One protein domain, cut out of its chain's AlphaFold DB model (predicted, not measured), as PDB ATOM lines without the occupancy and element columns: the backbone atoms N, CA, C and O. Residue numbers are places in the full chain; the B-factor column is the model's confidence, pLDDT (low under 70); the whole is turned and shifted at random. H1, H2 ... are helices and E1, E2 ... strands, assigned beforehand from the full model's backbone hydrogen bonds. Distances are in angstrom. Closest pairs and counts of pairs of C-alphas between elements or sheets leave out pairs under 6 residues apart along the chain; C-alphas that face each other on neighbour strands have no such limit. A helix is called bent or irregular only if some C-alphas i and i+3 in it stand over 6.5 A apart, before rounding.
ATOM      1  N   VAL A  96     -27.868 -35.857  41.352       91.38
ATOM      2  CA  VAL A  96     -27.821 -35.613  39.903       91.38
ATOM      3  C   VAL A  96     -26.386 -35.691  39.405       91.38
ATOM      4  O   VAL A  96     -25.468 -35.264  40.097       91.38
ATOM      5  N   CYS A  97     -26.191 -36.240  38.215       91.62
ATOM      6  CA  CYS A  97     -24.906 -36.321  37.539       91.62
ATOM      7  C   CYS A  97     -24.828 -35.209  36.494       91.62
ATOM      8  O   CYS A  97     -25.653 -35.160  35.579       91.62
ATOM      9  N   LEU A  98     -23.865 -34.307  36.656       90.69
ATOM     10  CA  LEU A  98     -23.659 -33.157  35.788       90.69
ATOM     11  C   LEU A  98     -22.309 -33.267  35.083       90.69
ATOM     12  O   LEU A  98     -21.307 -33.638  35.693       90.69
ATOM     13  N   GLU A  99     -22.292 -32.887  33.813       89.25
ATOM     14  CA  GLU A  99     -21.074 -32.557  33.079       89.25
ATOM     15  C   GLU A  99     -21.068 -31.048  32.853       89.25
ATOM     16  O   GLU A  99     -22.018 -30.484  32.297       89.25
ATOM     17  N   LEU A 100     -20.000 -30.402  33.304       87.00
ATOM     18  CA  LEU A 100     -19.763 -28.979  33.113       87.00
ATOM     19  C   LEU A 100     -18.510 -28.852  32.255       87.00
ATOM     20  O   LEU A 100     -17.547 -29.564  32.507       87.00
ATOM     21  N   SER A 101     -18.534 -28.003  31.226       84.38
ATOM     22  CA  SER A 101     -17.337 -27.679  30.438       84.38
ATOM     23  C   SER A 101     -17.361 -26.263  29.886       84.38
ATOM     24  O   SER A 101     -18.396 -25.759  29.454       84.38
ATOM     25  N   TYR A 102     -16.208 -25.600  29.906       81.06
ATOM     26  CA  TYR A 102     -16.063 -24.269  29.325       81.06
ATOM     27  C   TYR A 102     -15.863 -24.342  27.816       81.06
ATOM     28  O   TYR A 102     -15.043 -25.114  27.314       81.06
ATOM     29  N   GLU A 103     -16.569 -23.482  27.090       77.81
ATOM     30  CA  GLU A 103     -16.356 -23.271  25.665       77.81
ATOM     31  C   GLU A 103     -15.590 -21.960  25.445       77.81
ATOM     32  O   GLU A 103     -16.046 -20.868  25.807       77.81
ATOM     33  N   TYR A 104     -14.408 -22.084  24.844       74.81
ATOM     34  CA  TYR A 104     -13.504 -20.975  24.542       74.81
ATOM     35  C   TYR A 104     -13.657 -20.550  23.077       74.81
ATOM     36  O   TYR A 104     -13.869 -21.387  22.198       74.81
ATOM     37  N   THR A 105     -13.539 -19.253  22.791       67.38
ATOM     38  CA  THR A 105     -13.498 -18.755  21.406       67.38
ATOM     39  C   THR A 105     -12.162 -19.081  20.739       67.38
ATOM     40  O   THR A 105     -11.131 -19.155  21.401       67.38
ATOM     41  N   LYS A 106     -12.175 -19.262  19.409       63.00
ATOM     42  CA  LYS A 106     -10.984 -19.632  18.619       63.00
ATOM     43  C   LYS A 106      -9.828 -18.623  18.739       63.00
ATOM     44  O   LYS A 106      -8.681 -19.044  18.664       63.00
ATOM     45  N   ASP A 107     -10.140 -17.356  19.026       57.69
ATOM     46  CA  ASP A 107      -9.176 -16.245  19.047       57.69
ATOM     47  C   ASP A 107      -8.908 -15.652  20.445       57.69
ATOM     48  O   ASP A 107      -8.158 -14.688  20.570       57.69
ATOM     49  N   SER A 108      -9.503 -16.187  21.522       57.72
ATOM     50  CA  SER A 108      -9.285 -15.645  22.871       57.72
ATOM     51  C   SER A 108      -9.074 -16.735  23.917       57.72
ATOM     52  O   SER A 108      -9.738 -17.771  23.914       57.72
ATOM     53  N   LYS A 109      -8.188 -16.470  24.885       64.12
ATOM     54  CA  LYS A 109      -8.050 -17.301  26.086       64.12
ATOM     55  C   LYS A 109      -9.271 -17.182  27.014       64.12
ATOM     56  O   LYS A 109      -9.231 -17.753  28.084       64.12
ATOM     57  N   LEU A 110     -10.341 -16.463  26.682       66.06
ATOM     58  CA  LEU A 110     -11.470 -16.250  27.592       66.06
ATOM     59  C   LEU A 110     -12.607 -17.244  27.307       66.06
ATOM     60  O   LEU A 110     -12.973 -17.479  26.152       66.06
ATOM     61  N   ALA A 111     -13.167 -17.845  28.359       69.56
ATOM     62  CA  ALA A 111     -14.348 -18.695  28.246       69.56
ATOM     63  C   ALA A 111     -15.572 -17.825  27.932       69.56
ATOM     64  O   ALA A 111     -15.866 -16.872  28.653       69.56
ATOM     65  N   LYS A 112     -16.289 -18.157  26.855       75.00
ATOM     66  CA  LYS A 112     -17.478 -17.410  26.412       75.00
ATOM     67  C   LYS A 112     -18.762 -18.003  26.984       75.00
ATOM     68  O   LYS A 112     -19.680 -17.268  27.331       75.00
ATOM     69  N   ARG A 113     -18.840 -19.334  27.044       81.81
ATOM     70  CA  ARG A 113     -20.039 -20.064  27.467       81.81
ATOM     71  C   ARG A 113     -19.672 -21.206  28.395       81.81
ATOM     72  O   ARG A 113     -18.616 -21.822  28.244       81.81
ATOM     73  N   LEU A 114     -20.572 -21.513  29.318       84.94
ATOM     74  CA  LEU A 114     -20.534 -22.737  30.104       84.94
ATOM     75  C   LEU A 114     -21.524 -23.734  29.508       84.94
ATOM     76  O   LEU A 114     -22.728 -23.477  29.446       84.94
ATOM     77  N   LYS A 115     -21.011 -24.879  29.076       87.44
ATOM     78  CA  LYS A 115     -21.804 -26.026  28.661       87.44
ATOM     79  C   LYS A 115     -22.206 -26.827  29.892       87.44
ATOM     80  O   LYS A 115     -21.358 -27.194  30.703       87.44
ATOM     81  N   VAL A 116     -23.496 -27.118  29.999       89.75
ATOM     82  CA  VAL A 116     -24.100 -27.875  31.097       89.75
ATOM     83  C   VAL A 116     -24.897 -29.037  30.514       89.75
ATOM     84  O   VAL A 116     -25.822 -28.824  29.725       89.75
ATOM     85  N   ARG A 117     -24.563 -30.264  30.920       88.94
ATOM     86  CA  ARG A 117     -25.370 -31.464  30.660       88.94
ATOM     87  C   ARG A 117     -25.786 -32.111  31.971       88.94
ATOM     88  O   ARG A 117     -24.997 -32.175  32.910       88.94
ATOM     89  N   LEU A 118     -27.003 -32.643  32.007       90.75
ATOM     90  CA  LEU A 118     -27.476 -33.514  33.081       90.75
ATOM     91  C   LEU A 118     -27.585 -34.933  32.518       90.75
ATOM     92  O   LEU A 118     -28.393 -35.183  31.628       90.75
ATOM     93  N   LEU A 119     -26.733 -35.831  33.010       88.12
ATOM     94  CA  LEU A 119     -26.508 -37.156  32.426       88.12
ATOM     95  C   LEU A 119     -27.347 -38.256  33.098       88.12
ATOM     96  O   LEU A 119     -27.918 -39.110  32.426       88.12
ATOM     97  N   ASP A 120     -27.442 -38.229  34.427       89.88
ATOM     98  CA  ASP A 120     -28.172 -39.221  35.231       89.88
ATOM     99  C   ASP A 120     -28.702 -38.568  36.523       89.88
ATOM    100  O   ASP A 120     -28.313 -37.458  36.897       89.88
ATOM    101  N   PHE A 121     -29.614 -39.247  37.212       89.00
ATOM    102  CA  PHE A 121     -30.167 -38.857  38.504       89.00
ATOM    103  C   PHE A 121     -30.653 -40.089  39.284       89.00
ATOM    104  O   PHE A 121     -30.996 -41.127  38.713       89.00
ATOM    105  N   CYS A 122     -30.709 -40.002  40.612       85.06
ATOM    106  CA  CYS A 122     -31.287 -41.048  41.460       85.06
ATOM    107  C   CYS A 122     -31.873 -40.486  42.760       85.06
ATOM    108  O   CYS A 122     -31.655 -39.325  43.105       85.06
ATOM    109  N   ASP A 123     -32.636 -41.331  43.457       78.50
ATOM    110  CA  ASP A 123     -33.185 -41.083  44.797       78.50
ATOM    111  C   ASP A 123     -34.076 -39.829  44.901       78.50
ATOM    112  O   ASP A 123     -34.128 -39.165  45.935       78.50
ATOM    113  N   LEU A 124     -34.780 -39.491  43.812       80.44
ATOM    114  CA  LEU A 124     -35.734 -38.381  43.778       80.44
ATOM    115  C   LEU A 124     -37.017 -38.730  44.546       80.44
ATOM    116  O   LEU A 124     -37.574 -39.818  44.392       80.44
ATOM    117  N   SER A 125     -37.543 -37.774  45.310       68.06
ATOM    118  CA  SER A 125     -38.825 -37.886  46.013       68.06
ATOM    119  C   SER A 125     -40.016 -37.725  45.055       68.06
ATOM    120  O   SER A 125     -40.573 -36.641  44.916       68.06
ATOM    121  N   LEU A 126     -40.429 -38.802  44.381       67.44
ATOM    122  CA  LEU A 126     -41.658 -38.843  43.571       67.44
ATOM    123  C   LEU A 126     -42.681 -39.821  44.157       67.44
ATOM    124  O   LEU A 126     -42.336 -40.964  44.450       67.44
ATOM    125  N   PRO A 127     -43.967 -39.445  44.252       54.41
ATOM    126  CA  PRO A 127     -45.034 -40.422  44.406       54.41
ATOM    127  C   PRO A 127     -45.104 -41.308  43.152       54.41
ATOM    128  O   PRO A 127     -45.280 -40.799  42.045       54.41
ATOM    129  N   VAL A 128     -45.033 -42.631  43.335       47.44
ATOM    130  CA  VAL A 128     -45.011 -43.689  42.293       47.44
ATOM    131  C   VAL A 128     -46.184 -43.610  41.287       47.44
ATOM    132  O   VAL A 128     -46.158 -44.232  40.231       47.44
ATOM    133  N   SER A 129     -47.215 -42.811  41.569       49.38
ATOM    134  CA  SER A 129     -48.477 -42.752  40.826       49.38
ATOM    135  C   SER A 129     -48.600 -41.639  39.774       49.38
ATOM    136  O   SER A 129     -49.703 -41.426  39.265       49.38
ATOM    137  N   ARG A 130     -47.538 -40.893  39.432       54.06
ATOM    138  CA  ARG A 130     -47.665 -39.743  38.511       54.06
ATOM    139  C   ARG A 130     -46.583 -39.710  37.428       54.06
ATOM    140  O   ARG A 130     -45.435 -39.379  37.688       54.06
ATOM    141  N   GLN A 131     -46.991 -40.020  36.197       54.69
ATOM    142  CA  GLN A 131     -46.204 -39.814  34.979       54.69
ATOM    143  C   GLN A 131     -46.278 -38.333  34.588       54.69
ATOM    144  O   GLN A 131     -47.339 -37.855  34.196       54.69
ATOM    145  N   GLY A 132     -45.178 -37.604  34.732       66.88
ATOM    146  CA  GLY A 132     -44.999 -36.248  34.208       66.88
ATOM    147  C   GLY A 132     -43.669 -36.142  33.467       66.88
ATOM    148  O   GLY A 132     -42.897 -37.106  33.456       66.88
ATOM    149  N   GLU A 133     -43.343 -34.978  32.918       77.38
ATOM    150  CA  GLU A 133     -42.032 -34.740  32.307       77.38
ATOM    151  C   GLU A 133     -41.056 -34.086  33.299       77.38
ATOM    152  O   GLU A 133     -41.385 -33.085  33.937       77.38
ATOM    153  N   LEU A 134     -39.861 -34.672  33.434       86.00
ATOM    154  CA  LEU A 134     -38.779 -34.157  34.271       86.00
ATOM    155  C   LEU A 134     -37.921 -33.178  33.455       86.00
ATOM    156  O   LEU A 134     -37.504 -33.477  32.332       86.00
ATOM    157  N   TYR A 135     -37.626 -32.016  34.024       88.75
ATOM    158  CA  TYR A 135     -36.786 -31.000  33.398       88.75
ATOM    159  C   TYR A 135     -35.896 -30.304  34.430       88.75
ATOM    160  O   TYR A 135     -36.191 -30.281  35.626       88.75
ATOM    161  N   ALA A 136     -34.801 -29.715  33.962       90.75
ATOM    162  CA  ALA A 136     -33.910 -28.895  34.765       90.75
ATOM    163  C   ALA A 136     -33.955 -27.441  34.284       90.75
ATOM    164  O   ALA A 136     -34.065 -27.171  33.089       90.75
ATOM    165  N   LEU A 137     -33.870 -26.497  35.216       90.94
ATOM    166  CA  LEU A 137     -33.614 -25.091  34.925       90.94
ATOM    167  C   LEU A 137     -32.194 -24.763  35.366       90.94
ATOM    168  O   LEU A 137     -31.846 -24.940  36.537       90.94
ATOM    169  N   VAL A 138     -31.395 -24.305  34.412       90.19
ATOM    170  CA  VAL A 138     -30.009 -23.893  34.606       90.19
ATOM    171  C   VAL A 138     -29.987 -22.372  34.669       90.19
ATOM    172  O   VAL A 138     -30.385 -21.714  33.709       90.19
ATOM    173  N   HIS A 139     -29.546 -21.830  35.797       87.81
ATOM    174  CA  HIS A 139     -29.456 -20.398  36.050       87.81
ATOM    175  C   HIS A 139     -28.015 -20.005  36.351       87.81
ATOM    176  O   HIS A 139     -27.338 -20.689  37.120       87.81
ATOM    177  N   LEU A 140     -27.580 -18.871  35.813       85.31
ATOM    178  CA  LEU A 140     -26.358 -18.206  36.253       85.31
ATOM    179  C   LEU A 140     -26.729 -17.015  37.136       85.31
ATOM    180  O   LEU A 140     -27.661 -16.271  36.824       85.31
ATOM    181  N   GLN A 141     -26.038 -16.877  38.262       81.75
ATOM    182  CA  GLN A 141     -26.263 -15.805  39.222       81.75
ATOM    183  C   GLN A 141     -24.924 -15.286  39.738       81.75
ATOM    184  O   GLN A 141     -24.050 -16.081  40.080       81.75
ATOM    185  N   ARG A 142     -24.785 -13.965  39.842       76.00
ATOM    186  CA  ARG A 142     -23.668 -13.325  40.543       76.00
ATOM    187  C   ARG A 142     -23.931 -13.345  42.048       76.00
ATOM    188  O   ARG A 142     -25.066 -13.102  42.443       76.00
ATOM    189  N   ASP A 143     -22.925 -13.635  42.875       66.25
ATOM    190  CA  ASP A 143     -23.103 -13.783  44.337       66.25
ATOM    191  C   ASP A 143     -23.809 -12.570  44.977       66.25
ATOM    192  O   ASP A 143     -24.636 -12.725  45.876       66.25
ATOM    193  N   ASP A 144     -23.538 -11.373  44.447       63.38
ATOM    194  CA  ASP A 144     -24.016 -10.092  44.977       63.38
ATOM    195  C   ASP A 144     -25.411  -9.670  44.466       63.38
ATOM    196  O   ASP A 144     -25.983  -8.690  44.947       63.38
ATOM    197  N   GLU A 145     -25.995 -10.387  43.498       63.12
ATOM    198  CA  GLU A 145     -27.246 -10.000  42.833       63.12
ATOM    199  C   GLU A 145     -28.347 -11.051  43.041       63.12
ATOM    200  O   GLU A 145     -28.114 -12.251  42.927       63.12
ATOM    201  N   GLN A 146     -29.591 -10.632  43.311       60.28
ATOM    202  CA  GLN A 146     -30.733 -11.565  43.404       60.28
ATOM    203  C   GLN A 146     -31.321 -11.968  42.041       60.28
ATOM    204  O   GLN A 146     -32.139 -12.887  41.973       60.28
ATOM    205  N   LEU A 147     -30.933 -11.278  40.968       61.31
ATOM    206  CA  LEU A 147     -31.437 -11.502  39.617       61.31
ATOM    207  C   LEU A 147     -30.550 -12.512  38.875       61.31
ATOM    208  O   LEU A 147     -29.326 -12.481  38.975       61.31
ATOM    209  N   PHE A 148     -31.181 -13.428  38.138       65.25
ATOM    210  CA  PHE A 148     -30.475 -14.397  37.298       65.25
ATOM    211  C   PHE A 148     -30.024 -13.726  36.000       65.25
ATOM    212  O   PHE A 148     -30.844 -13.110  35.319       65.25
ATOM    213  N   THR A 149     -28.749 -13.872  35.642       66.50
ATOM    214  CA  THR A 149     -28.163 -13.265  34.436       66.50
ATOM    215  C   THR A 149     -28.551 -14.012  33.162       66.50
ATOM    216  O   THR A 149     -28.722 -13.396  32.117       66.50
ATOM    217  N   ASP A 150     -28.730 -15.332  33.243       74.06
ATOM    218  CA  ASP A 150     -29.240 -16.169  32.152       74.06
ATOM    219  C   ASP A 150     -30.011 -17.364  32.738       74.06
ATOM    220  O   ASP A 150     -29.742 -17.816  33.855       74.06
ATOM    221  N   THR A 151     -31.021 -17.852  32.016       83.12
ATOM    222  CA  THR A 151     -31.846 -19.002  32.413       83.12
ATOM    223  C   THR A 151     -32.202 -19.849  31.203       83.12
ATOM    224  O   THR A 151     -32.809 -19.373  30.244       83.12
ATOM    225  N   LYS A 152     -31.904 -21.144  31.284       86.12
ATOM    226  CA  LYS A 152     -32.157 -22.109  30.215       86.12
ATOM    227  C   LYS A 152     -32.878 -23.344  30.758       86.12
ATOM    228  O   LYS A 152     -32.564 -23.823  31.849       86.12
ATOM    229  N   LYS A 153     -33.845 -23.867  29.999       87.31
ATOM    230  CA  LYS A 153     -34.557 -25.118  30.313       87.31
ATOM    231  C   LYS A 153     -33.872 -26.275  29.589       87.31
ATOM    232  O   LYS A 153     -33.652 -26.184  28.388       87.31
ATOM    233  N   LEU A 154     -33.565 -27.341  30.320       86.88
ATOM    234  CA  LEU A 154     -32.969 -28.575  29.818       86.88
ATOM    235  C   LEU A 154     -33.956 -29.724  30.035       86.88
ATOM    236  O   LEU A 154     -34.471 -29.904  31.144       86.88
ATOM    237  N   ARG A 155     -34.217 -30.521  28.999       82.69
ATOM    238  CA  ARG A 155     -35.013 -31.742  29.143       82.69
ATOM    239  C   ARG A 155     -34.179 -32.812  29.838       82.69
ATOM    240  O   ARG A 155     -33.031 -33.042  29.470       82.69
ATOM    241  N   VAL A 156     -34.750 -33.485  30.835       80.69
ATOM    242  CA  VAL A 156     -34.002 -34.463  31.631       80.69
ATOM    243  C   VAL A 156     -34.440 -35.873  31.277       80.69
ATOM    244  O   VAL A 156     -35.617 -36.224  31.357       80.69
ATOM    245  N   ARG A 157     -33.468 -36.700  30.894       77.00
ATOM    246  CA  ARG A 157     -33.641 -38.133  30.652       77.00
ATOM    247  C   ARG A 157     -32.568 -38.893  31.408       77.00
ATOM    248  O   ARG A 157     -31.466 -38.389  31.591       77.00
ATOM    249  N   ARG A 158     -32.907 -40.098  31.858       75.94
ATOM    250  CA  ARG A 158     -31.936 -40.986  32.486       75.94
ATOM    251  C   ARG A 158     -31.126 -41.675  31.398       75.94
ATOM    252  O   ARG A 158     -31.721 -42.376  30.582       75.94
ATOM    253  N   LEU A 159     -29.814 -41.473  31.377       76.00
ATOM    254  CA  LEU A 159     -28.922 -42.112  30.411       76.00
ATOM    255  C   LEU A 159     -28.054 -43.157  31.109       76.00
ATOM    256  O   LEU A 159     -27.687 -42.993  32.272       76.00
ATOM    257  N   SER A 160     -27.729 -44.235  30.396       77.56
ATOM    258  CA  SER A 160     -26.665 -45.141  30.819       77.56
ATOM    259  C   SER A 160     -25.297 -44.512  30.517       77.56
ATOM    260  O   SER A 160     -25.216 -43.667  29.616       77.56
ATOM    261  N   PRO A 161     -24.220 -44.908  31.221       78.00
ATOM    262  CA  PRO A 161     -22.880 -44.380  30.972       78.00
ATOM    263  C   PRO A 161     -22.435 -44.487  29.507       78.00
ATOM    264  O   PRO A 161     -21.784 -43.571  29.007       78.00
ATOM    265  N   GLU A 162     -22.839 -45.540  28.785       79.06
ATOM    266  CA  GLU A 162     -22.502 -45.704  27.360       79.06
ATOM    267  C   GLU A 162     -23.201 -44.668  26.461       79.06
ATOM    268  O   GLU A 162     -22.742 -44.382  25.358       79.06
ATOM    269  N   SER A 163     -24.301 -44.074  26.935       82.00
ATOM    270  CA  SER A 163     -25.144 -43.139  26.179       82.00
ATOM    271  C   SER A 163     -24.895 -41.665  26.521       82.00
ATOM    272  O   SER A 163     -25.554 -40.789  25.955       82.00
ATOM    273  N   TYR A 164     -23.963 -41.348  27.426       81.19
ATOM    274  CA  TYR A 164     -23.710 -39.972  27.888       81.19
ATOM    275  C   TYR A 164     -23.320 -38.996  26.768       81.19
ATOM    276  O   TYR A 164     -23.618 -37.804  26.855       81.19
ATOM    277  N   SER A 165     -22.714 -39.484  25.685       77.31
ATOM    278  CA  SER A 165     -22.367 -38.675  24.509       77.31
ATOM    279  C   SER A 165     -23.590 -38.085  23.792       77.31
ATOM    280  O   SER A 165     -23.485 -37.016  23.194       77.31
ATOM    281  N   SER A 166     -24.751 -38.742  23.898       79.00
ATOM    282  CA  SER A 166     -26.020 -38.322  23.282       79.00
ATOM    283  C   SER A 166     -26.819 -37.312  24.117       79.00
ATOM    284  O   SER A 166     -27.889 -36.869  23.696       79.00
ATOM    285  N   ALA A 167     -26.325 -36.950  25.305       80.56
ATOM    286  CA  ALA A 167     -27.027 -36.071  26.228       80.56
ATOM    287  C   ALA A 167     -27.190 -34.647  25.674       80.56
ATOM    288  O   ALA A 167     -26.234 -34.030  25.189       80.56
ATOM    289  N   GLU A 168     -28.404 -34.107  25.812       85.69
ATOM    290  CA  GLU A 168     -28.715 -32.720  25.470       85.69
ATOM    291  C   GLU A 168     -27.855 -31.766  26.313       85.69
ATOM    292  O   GLU A 168     -27.669 -31.958  27.518       85.69
ATOM    293  N   ALA A 169     -27.302 -30.746  25.658       86.62
ATOM    294  CA  ALA A 169     -26.453 -29.751  26.288       86.62
ATOM    295  C   ALA A 169     -27.098 -28.377  26.187       86.62
ATOM    296  O   ALA A 169     -27.576 -27.969  25.130       86.62
ATOM    297  N   VAL A 170     -27.041 -27.647  27.290       89.88
ATOM    298  CA  VAL A 170     -27.436 -26.249  27.356       89.88
ATOM    299  C   VAL A 170     -26.189 -25.398  27.534       89.88
ATOM    300  O   VAL A 170     -25.275 -25.764  28.271       89.88
ATOM    301  N   TYR A 171     -26.167 -24.254  26.860       86.88
ATOM    302  CA  TYR A 171     -25.077 -23.293  26.931       86.88
ATOM    303  C   TYR A 171     -25.574 -22.038  27.629       86.88
ATOM    304  O   TYR A 171     -26.607 -21.483  27.247       86.88
ATOM    305  N   VAL A 172     -24.838 -21.630  28.654       86.12
ATOM    306  CA  VAL A 172     -25.119 -20.442  29.456       86.12
ATOM    307  C   VAL A 172     -24.030 -19.421  29.173       86.12
ATOM    308  O   VAL A 172     -22.842 -19.751  29.249       86.12
ATOM    309  N   ASP A 173     -24.426 -18.208  28.806       82.56
ATOM    310  CA  ASP A 173     -23.471 -17.162  28.444       82.56
ATOM    311  C   ASP A 173     -22.765 -16.628  29.700       82.56
ATOM    312  O   ASP A 173     -23.396 -16.315  30.712       82.56
ATOM    313  N   LEU A 174     -21.432 -16.553  29.644       77.38
ATOM    314  CA  LEU A 174     -20.615 -16.006  30.724       77.38
ATOM    315  C   LEU A 174     -20.355 -14.514  30.458       77.38
ATOM    316  O   LEU A 174     -20.082 -14.139  29.312       77.38
ATOM    317  N   PRO A 175     -20.394 -13.648  31.485       71.06
ATOM    318  CA  PRO A 175     -20.013 -12.255  31.313       71.06
ATOM    319  C   PRO A 175     -18.554 -12.133  30.864       71.06
ATOM    320  O   PRO A 175     -17.677 -12.899  31.272       71.06
ATOM    321  N   SER A 176     -18.301 -11.156  29.996       61.69
ATOM    322  CA  SER A 176     -16.993 -10.938  29.383       61.69
ATOM    323  C   SER A 176     -15.921 -10.613  30.432       61.69
ATOM    324  O   SER A 176     -16.127  -9.754  31.281       61.69
ATOM    325  N   GLY A 177     -14.763 -11.283  30.347       56.81
ATOM    326  CA  GLY A 177     -13.582 -10.993  31.175       56.81
ATOM    327  C   GLY A 177     -13.428 -11.810  32.468       56.81
ATOM    328  O   GLY A 177     -12.426 -11.638  33.151       56.81
ATOM    329  N   CYS A 178     -14.356 -12.715  32.805       55.59
ATOM    330  CA  CYS A 178     -14.350 -13.395  34.114       55.59
ATOM    331  C   CYS A 178     -13.524 -14.697  34.198       55.59
ATOM    332  O   CYS A 178     -13.135 -15.090  35.297       55.59
ATOM    333  N   PHE A 179     -13.254 -15.390  33.084       61.75
ATOM    334  CA  PHE A 179     -12.647 -16.733  33.111       61.75
ATOM    335  C   PHE A 179     -11.615 -16.908  31.989       61.75
ATOM    336  O   PHE A 179     -11.985 -17.038  30.822       61.75
ATOM    337  N   ALA A 180     -10.322 -16.913  32.329       55.88
ATOM    338  CA  ALA A 180      -9.226 -17.136  31.384       55.88
ATOM    339  C   ALA A 180      -8.751 -18.603  31.381       55.88
ATOM    340  O   ALA A 180      -8.695 -19.263  32.415       55.88
ATOM    341  N   LYS A 181      -8.377 -19.099  30.201       50.00
ATOM    342  CA  LYS A 181      -7.807 -20.412  29.921       50.00
ATOM    343  C   LYS A 181      -6.398 -20.434  30.496       50.00
ATOM    344  O   LYS A 181      -5.525 -19.698  30.032       50.00
ATOM    345  N   GLN A 182      -6.186 -21.266  31.505       47.97
ATOM    346  CA  GLN A 182      -4.875 -21.457  32.106       47.97
ATOM    347  C   GLN A 182      -3.984 -22.179  31.087       47.97
ATOM    348  O   GLN A 182      -4.260 -23.309  30.689       47.97
ATOM    349  N   MET A 203     -19.299 -16.103  40.763       75.25
ATOM    350  CA  MET A 203     -20.490 -16.545  40.036       75.25
ATOM    351  C   MET A 203     -20.953 -17.892  40.579       75.25
ATOM    352  O   MET A 203     -20.142 -18.723  40.965       75.25
ATOM    353  N   ILE A 204     -22.257 -18.148  40.574       82.50
ATOM    354  CA  ILE A 204     -22.842 -19.421  40.995       82.50
ATOM    355  C   ILE A 204     -23.749 -19.945  39.886       82.50
ATOM    356  O   ILE A 204     -24.757 -19.330  39.529       82.50
ATOM    357  N   LEU A 205     -23.428 -21.137  39.386       86.81
ATOM    358  CA  LEU A 205     -24.338 -21.925  38.569       86.81
ATOM    359  C   LEU A 205     -25.361 -22.610  39.476       86.81
ATOM    360  O   LEU A 205     -24.995 -23.349  40.393       86.81
ATOM    361  N   ARG A 206     -26.648 -22.424  39.196       89.12
ATOM    362  CA  ARG A 206     -27.731 -23.160  39.851       89.12
ATOM    363  C   ARG A 206     -28.429 -24.074  38.861       89.12
ATOM    364  O   ARG A 206     -28.944 -23.614  37.851       89.12
ATOM    365  N   VAL A 207     -28.510 -25.360  39.183       91.12
ATOM    366  CA  VAL A 207     -29.269 -26.343  38.399       91.12
ATOM    367  C   VAL A 207     -30.415 -26.845  39.264       91.12
ATOM    368  O   VAL A 207     -30.187 -27.571  40.228       91.12
ATOM    369  N   SER A 208     -31.645 -26.431  38.957       90.62
ATOM    370  CA  SER A 208     -32.847 -26.815  39.706       90.62
ATOM    371  C   SER A 208     -33.671 -27.849  38.947       90.62
ATOM    372  O   SER A 208     -33.948 -27.667  37.766       90.62
ATOM    373  N   LEU A 209     -34.055 -28.936  39.616       90.25
ATOM    374  CA  LEU A 209     -34.756 -30.067  39.011       90.25
ATOM    375  C   LEU A 209     -36.252 -30.030  39.345       90.25
ATOM    376  O   LEU A 209     -36.638 -29.795  40.496       90.25
ATOM    377  N   TRP A 210     -37.089 -30.269  38.337       86.88
ATOM    378  CA  TRP A 210     -38.532 -30.079  38.410       86.88
ATOM    379  C   TRP A 210     -39.309 -31.117  37.611       86.88
ATOM    380  O   TRP A 210     -38.836 -31.612  36.592       86.88
ATOM    381  N   HIS A 211     -40.540 -31.373  38.042       85.25
ATOM    382  CA  HIS A 211     -41.489 -32.242  37.355       85.25
ATOM    383  C   HIS A 211     -42.764 -31.479  36.995       85.25
ATOM    384  O   HIS A 211     -43.380 -30.869  37.873       85.25
ATOM    385  N   ASP A 212     -43.191 -31.545  35.735       81.75
ATOM    386  CA  ASP A 212     -44.501 -31.035  35.310       81.75
ATOM    387  C   ASP A 212     -45.612 -32.023  35.699       81.75
ATOM    388  O   ASP A 212     -45.527 -33.214  35.392       81.75
ATOM    389  N   MET A 213     -46.674 -31.547  36.368       76.06
ATOM    390  CA  MET A 213     -47.784 -32.398  36.824       76.06
ATOM    391  C   MET A 213     -48.992 -32.287  35.870       76.06
ATOM    392  O   MET A 213     -49.709 -31.281  35.923       76.06
ATOM    393  N   PRO A 214     -49.308 -33.328  35.065       61.47
ATOM    394  CA  PRO A 214     -50.232 -33.215  33.926       61.47
ATOM    395  C   PRO A 214     -51.691 -32.870  34.266       61.47
ATOM    396  O   PRO A 214     -52.469 -32.576  33.368       61.47
ATOM    397  N   ARG A 215     -52.096 -32.931  35.544       60.00
ATOM    398  CA  ARG A 215     -53.494 -32.734  35.984       60.00
ATOM    399  C   ARG A 215     -53.716 -31.562  36.942       60.00
ATOM    400  O   ARG A 215     -54.815 -31.426  37.464       60.00
ATOM    401  N   SER A 216     -52.694 -30.759  37.237       58.12
ATOM    402  CA  SER A 216     -52.790 -29.741  38.298       58.12
ATOM    403  C   SER A 216     -52.222 -28.370  37.923       58.12
ATOM    404  O   SER A 216     -52.211 -27.497  38.787       58.12
ATOM    405  N   PHE A 217     -51.711 -28.177  36.696       62.25
ATOM    406  CA  PHE A 217     -50.929 -26.987  36.297       62.25
ATOM    407  C   PHE A 217     -49.840 -26.593  37.319       62.25
ATOM    408  O   PHE A 217     -49.401 -25.450  37.384       62.25
ATOM    409  N   SER A 218     -49.416 -27.547  38.149       71.44
ATOM    410  CA  SER A 218     -48.473 -27.353  39.242       71.44
ATOM    411  C   SER A 218     -47.170 -28.048  38.891       71.44
ATOM    412  O   SER A 218     -47.204 -29.126  38.297       71.44
ATOM    413  N   THR A 219     -46.046 -27.513  39.339       78.44
ATOM    414  CA  THR A 219     -44.743 -28.167  39.211       78.44
ATOM    415  C   THR A 219     -44.313 -28.757  40.552       78.44
ATOM    416  O   THR A 219     -44.683 -28.259  41.620       78.44
ATOM    417  N   PHE A 220     -43.552 -29.848  40.515       80.06
ATOM    418  CA  PHE A 220     -42.936 -30.435  41.700       80.06
ATOM    419  C   PHE A 220     -41.439 -30.135  41.702       80.06
ATOM    420  O   PHE A 220     -40.742 -30.460  40.746       80.06
ATOM    421  N   PHE A 221     -40.946 -29.499  42.761       84.25
ATOM    422  CA  PHE A 221     -39.529 -29.176  42.912       84.25
ATOM    423  C   PHE A 221     -38.792 -30.330  43.588       84.25
ATOM    424  O   PHE A 221     -39.095 -30.662  44.734       84.25
ATOM    425  N   HIS A 222     -37.796 -30.887  42.905       84.06
ATOM    426  CA  HIS A 222     -36.970 -31.969  43.436       84.06
ATOM    427  C   HIS A 222     -35.799 -31.485  44.276       84.06
ATOM    428  O   HIS A 222     -35.375 -32.189  45.184       84.06
ATOM    429  N   GLY A 223     -35.270 -30.302  43.976       87.19
ATOM    430  CA  GLY A 223     -34.059 -29.791  44.600       87.19
ATOM    431  C   GLY A 223     -33.213 -28.984  43.628       87.19
ATOM    432  O   GLY A 223     -33.506 -28.913  42.434       87.19
ATOM    433  N   GLU A 224     -32.150 -28.373  44.140       89.25
ATOM    434  CA  GLU A 224     -31.178 -27.651  43.322       89.25
ATOM    435  C   GLU A 224     -29.733 -27.955  43.716       89.25
ATOM    436  O   GLU A 224     -29.422 -28.192  44.885       89.25
ATOM    437  N   VAL A 225     -28.853 -27.925  42.720       89.62
ATOM    438  CA  VAL A 225     -27.398 -27.920  42.878       89.62
ATOM    439  C   VAL A 225     -26.907 -26.488  42.726       89.62
ATOM    440  O   VAL A 225     -27.416 -25.749  41.882       89.62
ATOM    441  N   ARG A 226     -25.918 -26.098  43.532       85.88
ATOM    442  CA  ARG A 226     -25.236 -24.803  43.439       85.88
ATOM    443  C   ARG A 226     -23.746 -25.060  43.267       85.88
ATOM    444  O   ARG A 226     -23.157 -25.706  44.132       85.88
ATOM    445  N   VAL A 227     -23.171 -24.578  42.172       84.50
ATOM    446  CA  VAL A 227     -21.757 -24.754  41.830       84.50
ATOM    447  C   VAL A 227     -21.112 -23.371  41.726       84.50
ATOM    448  O   VAL A 227     -21.455 -22.627  40.804       84.50
ATOM    449  N   PRO A 228     -20.226 -22.995  42.662       78.25
ATOM    450  CA  PRO A 228     -19.423 -21.784  42.537       78.25
ATOM    451  C   PRO A 228     -18.493 -21.879  41.322       78.25
ATOM    452  O   PRO A 228     -17.829 -22.892  41.113       78.25
ATOM    453  N   LEU A 229     -18.454 -20.816  40.528       75.69
ATOM    454  CA  LEU A 229     -17.608 -20.622  39.360       75.69
ATOM    455  C   LEU A 229     -16.634 -19.483  39.703       75.69
ATOM    456  O   LEU A 229     -16.936 -18.314  39.470       75.69
ATOM    457  N   SER A 230     -15.493 -19.786  40.318       61.44
ATOM    458  CA  SER A 230     -14.484 -18.776  40.679       61.44
ATOM    459  C   SER A 230     -13.365 -18.698  39.635       61.44
ATOM    460  O   SER A 230     -12.800 -19.713  39.232       61.44
ATOM    461  N   GLY A 231     -13.025 -17.476  39.213       51.06
ATOM    462  CA  GLY A 231     -11.852 -17.179  38.391       51.06
ATOM    463  C   GLY A 231     -10.633 -16.891  39.271       51.06
ATOM    464  O   GLY A 231     -10.519 -15.797  39.810       51.06
ATOM    465  N   GLY A 232      -9.732 -17.870  39.404       43.59
ATOM    466  CA  GLY A 232      -8.410 -17.720  40.030       43.59
ATOM    467  C   GLY A 232      -8.369 -17.884  41.557       43.59
ATOM    468  O   GLY A 232      -8.890 -17.059  42.298       43.59
ATOM    469  N   GLY A 233      -7.682 -18.931  42.039       35.84
ATOM    470  CA  GLY A 233      -7.069 -18.953  43.382       35.84
ATOM    471  C   GLY A 233      -7.528 -20.025  44.383       35.84
ATOM    472  O   GLY A 233      -6.801 -20.300  45.333       35.84
ATOM    473  N   GLY A 234      -8.674 -20.685  44.194       35.06
ATOM    474  CA  GLY A 234      -9.127 -21.792  45.056       35.06
ATOM    475  C   GLY A 234      -9.041 -23.132  44.329       35.06
ATOM    476  O   GLY A 234      -9.437 -23.193  43.172       35.06
ATOM    477  N   ARG A 235      -8.513 -24.183  44.986       41.72
ATOM    478  CA  ARG A 235      -8.270 -25.537  44.426       41.72
ATOM    479  C   ARG A 235      -9.298 -25.933  43.352       41.72
ATOM    480  O   ARG A 235     -10.461 -26.181  43.662       41.72
ATOM    481  N   HIS A 236      -8.811 -25.999  42.115       42.97
ATOM    482  CA  HIS A 236      -9.561 -26.318  40.908       42.97
ATOM    483  C   HIS A 236     -10.271 -27.673  41.033       42.97
ATOM    484  O   HIS A 236      -9.626 -28.715  41.124       42.97
ATOM    485  N   PHE A 237     -11.605 -27.673  40.995       46.72
ATOM    486  CA  PHE A 237     -12.292 -28.749  40.291       46.72
ATOM    487  C   PHE A 237     -12.063 -28.468  38.812       46.72
ATOM    488  O   PHE A 237     -12.463 -27.403  38.338       46.72
ATOM    489  N   ASP A 238     -11.404 -29.374  38.093       49.50
ATOM    490  CA  ASP A 238     -11.423 -29.304  36.640       49.50
ATOM    491  C   ASP A 238     -12.891 -29.376  36.218       49.50
ATOM    492  O   ASP A 238     -13.541 -30.417  36.326       49.50
ATOM    493  N   LEU A 239     -13.440 -28.245  35.769       53.62
ATOM    494  CA  LEU A 239     -14.765 -28.129  35.155       53.62
ATOM    495  C   LEU A 239     -14.758 -28.806  33.777       53.62
ATOM    496  O   LEU A 239     -15.189 -28.219  32.800       53.62
ATOM    497  N   SER A 240     -14.194 -30.005  33.700       51.50
ATOM    498  CA  SER A 240     -14.135 -30.900  32.548       51.50
ATOM    499  C   SER A 240     -14.608 -32.310  32.932       51.50
ATOM    500  O   SER A 240     -14.773 -33.151  32.053       51.50
ATOM    501  N   ASP A 241     -14.846 -32.572  34.224       68.56
ATOM    502  CA  ASP A 241     -15.179 -33.894  34.748       68.56
ATOM    503  C   ASP A 241     -16.682 -34.070  35.008       68.56
ATOM    504  O   ASP A 241     -17.368 -33.219  35.581       68.56
ATOM    505  N   ILE A 242     -17.185 -35.245  34.628       85.50
ATOM    506  CA  ILE A 242     -18.508 -35.736  35.011       85.50
ATOM    507  C   ILE A 242     -18.519 -35.977  36.523       85.50
ATOM    508  O   ILE A 242     -17.741 -36.788  37.031       85.50
ATOM    509  N   ALA A 243     -19.434 -35.323  37.239       88.25
ATOM    510  CA  ALA A 243     -19.545 -35.458  38.686       88.25
ATOM    511  C   ALA A 243     -20.996 -35.560  39.164       88.25
ATOM    512  O   ALA A 243     -21.927 -34.986  38.600       88.25
ATOM    513  N   TRP A 244     -21.190 -36.302  40.245       89.88
ATOM    514  CA  TRP A 244     -22.448 -36.402  40.967       89.88
ATOM    515  C   TRP A 244     -22.542 -35.314  42.029       89.88
ATOM    516  O   TRP A 244     -21.576 -35.048  42.735       89.88
ATOM    517  N   TYR A 245     -23.732 -34.743  42.184       88.19
ATOM    518  CA  TYR A 245     -24.054 -33.694  43.142       88.19
ATOM    519  C   TYR A 245     -25.303 -34.065  43.942       88.19
ATOM    520  O   TYR A 245     -26.278 -34.579  43.390       88.19
ATOM    521  N   TYR A 246     -25.304 -33.767  45.238       87.31
ATOM    522  CA  TYR A 246     -26.498 -33.840  46.069       87.31
ATOM    523  C   TYR A 246     -27.440 -32.679  45.775       87.31
ATOM    524  O   TYR A 246     -27.037 -31.515  45.742       87.31
ATOM    525  N   LEU A 247     -28.730 -32.994  45.664       87.94
ATOM    526  CA  LEU A 247     -29.770 -31.980  45.631       87.94
ATOM    527  C   LEU A 247     -29.913 -31.316  47.011       87.94
ATOM    528  O   LEU A 247     -29.818 -31.974  48.060       87.94
ATOM    529  N   LYS A 248     -30.145 -29.998  47.003       83.19
ATOM    530  CA  LYS A 248     -30.377 -29.162  48.191       83.19
ATOM    531  C   LYS A 248     -31.730 -28.427  48.116       83.19
ATOM    532  O   LYS A 248     -32.207 -28.137  47.016       83.19
ATOM    533  N   PRO A 249     -32.349 -28.087  49.264       81.00
ATOM    534  CA  PRO A 249     -33.505 -27.183  49.324       81.00
ATOM    535  C   PRO A 249     -33.174 -25.790  48.775       81.00
ATOM    536  O   PRO A 249     -32.011 -25.393  48.814       81.00
ATOM    537  N   ARG A 250     -34.184 -25.025  48.331       75.50
ATOM    538  CA  ARG A 250     -34.030 -23.641  47.823       75.50
ATOM    539  C   ARG A 250     -33.421 -22.692  48.859       75.50
ATOM    540  O   ARG A 250     -33.743 -22.769  50.043       75.50
ATOM    541  N   SER A 251     -32.578 -21.764  48.407       62.94
ATOM    542  CA  SER A 251     -32.021 -20.699  49.247       62.94
ATOM    543  C   SER A 251     -32.949 -19.486  49.221       62.94
ATOM    544  O   SER A 251     -32.969 -18.742  48.249       62.94
ATOM    545  N   LYS A 252     -33.700 -19.315  50.320       55.28
ATOM    546  CA  LYS A 252     -34.761 -18.315  50.560       55.28
ATOM    547  C   LYS A 252     -35.951 -18.390  49.569       55.28
ATOM    548  O   LYS A 252     -35.770 -18.651  48.383       55.28
ATOM    549  N   PRO A 253     -37.198 -18.200  50.039       43.44
ATOM    550  CA  PRO A 253     -38.361 -18.167  49.156       43.44
ATOM    551  C   PRO A 253     -38.296 -16.926  48.253       43.44
ATOM    552  O   PRO A 253     -38.120 -15.810  48.737       43.44
ATOM    553  N   SER A 254     -38.419 -17.120  46.939       39.06
ATOM    554  CA  SER A 254     -38.486 -16.025  45.962       39.06
ATOM    555  C   SER A 254     -39.780 -15.217  46.120       39.06
ATOM    556  O   SER A 254     -40.811 -15.785  46.480       39.06
TER     557      SER A 254
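Overview. This is residues 96 to 182 and 203 to 254 of the 841 residues of the protein "PH domain protein" of Trichinella nativa (UniProt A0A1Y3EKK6). Two strongly twisted four-stranded sheets are stacked face to face as a sandwich, E4-E3-E6-E7 over E5-E2-E1-E8, with their strands crossed at 40 degrees. A short helix, H1, on the way from E4 to E5, packs on E2 of the second sheet. The printed part has 139 residues, with named elements in the order E1 E2 E3 E4 H1 E5 E6 E7 E8; both sheets are antiparallel throughout and the class is mostly strand. The whole is compact, with a radius of gyration of the C-alphas of 15.9 A and spans of 51 by 38 by 25 A.

Arrangement. In one sheet, E3, residues 134 to 142, has E4, residues 148 to 155, as antiparallel neighbour, with N 138 and O 152 2.9 A apart. E6, residues 203 to 213, is antiparallel to E3, with N 137 and O 208 2.8 A apart. E7, residues 218 to 229, is the edge strand beside E6, with N 207 and O 225 2.9 A apart; it bends by 57 degrees at residue 222. In the other sheet, E1, residues 96 to 104, and E2, residues 111 to 122, form a hairpin, with N 101 and O 115 3.0 A apart. E5, residues 169 to 173, is the edge strand beside E2, with N 116 and O 170 2.8 A apart. E8, residues 242 to 246, is the edge strand beside E1, with N 98 and O 243 2.8 A apart. Between the sheets, the closest C-alphas of E4 and E5 are those of Leu 154 and Val 170, 6.5 A apart, and those of E7 and E8 are Val 225 and Tyr 245, 6.7 A apart. H1, residues 161 to 166, is on the sheet of E2, over E2, at a height over the sheet of 8.9 A; its closest C-alphas to E2 are those of Tyr 164 and Leu 119, 6.0 A apart. H1 is irregular, with C-alphas 162 and 165 7.6 A apart; 0 of its 2 O i to N i+4 pairs are within hydrogen-bond range, but 2 of its 3 O i to N i+3 pairs are.

Along the chain. E6 measures 31.7 A from first to last C-alpha, E7 31.6 A, E2 31.0 A, E3 26.5 A and E1 25.6 A. E1 begins at C-alpha 96 (-27.821, -35.613, 39.903), and E8 ends at C-alpha 246 (-26.498, -33.840, 46.069).

Size, cuts and confidence. The C-alphas farthest apart, those of Asp 107 and Ser 129, are 52.2 A apart. Residues 183 to 202 are not printed, and C-alphas 182 and 203 are 18.2 A apart across this cut. The links E2 to E3 and E7 to E8 are long. Mean pLDDT of the printed part is 74.1; 49 residues are under 70, among them 230 to 241.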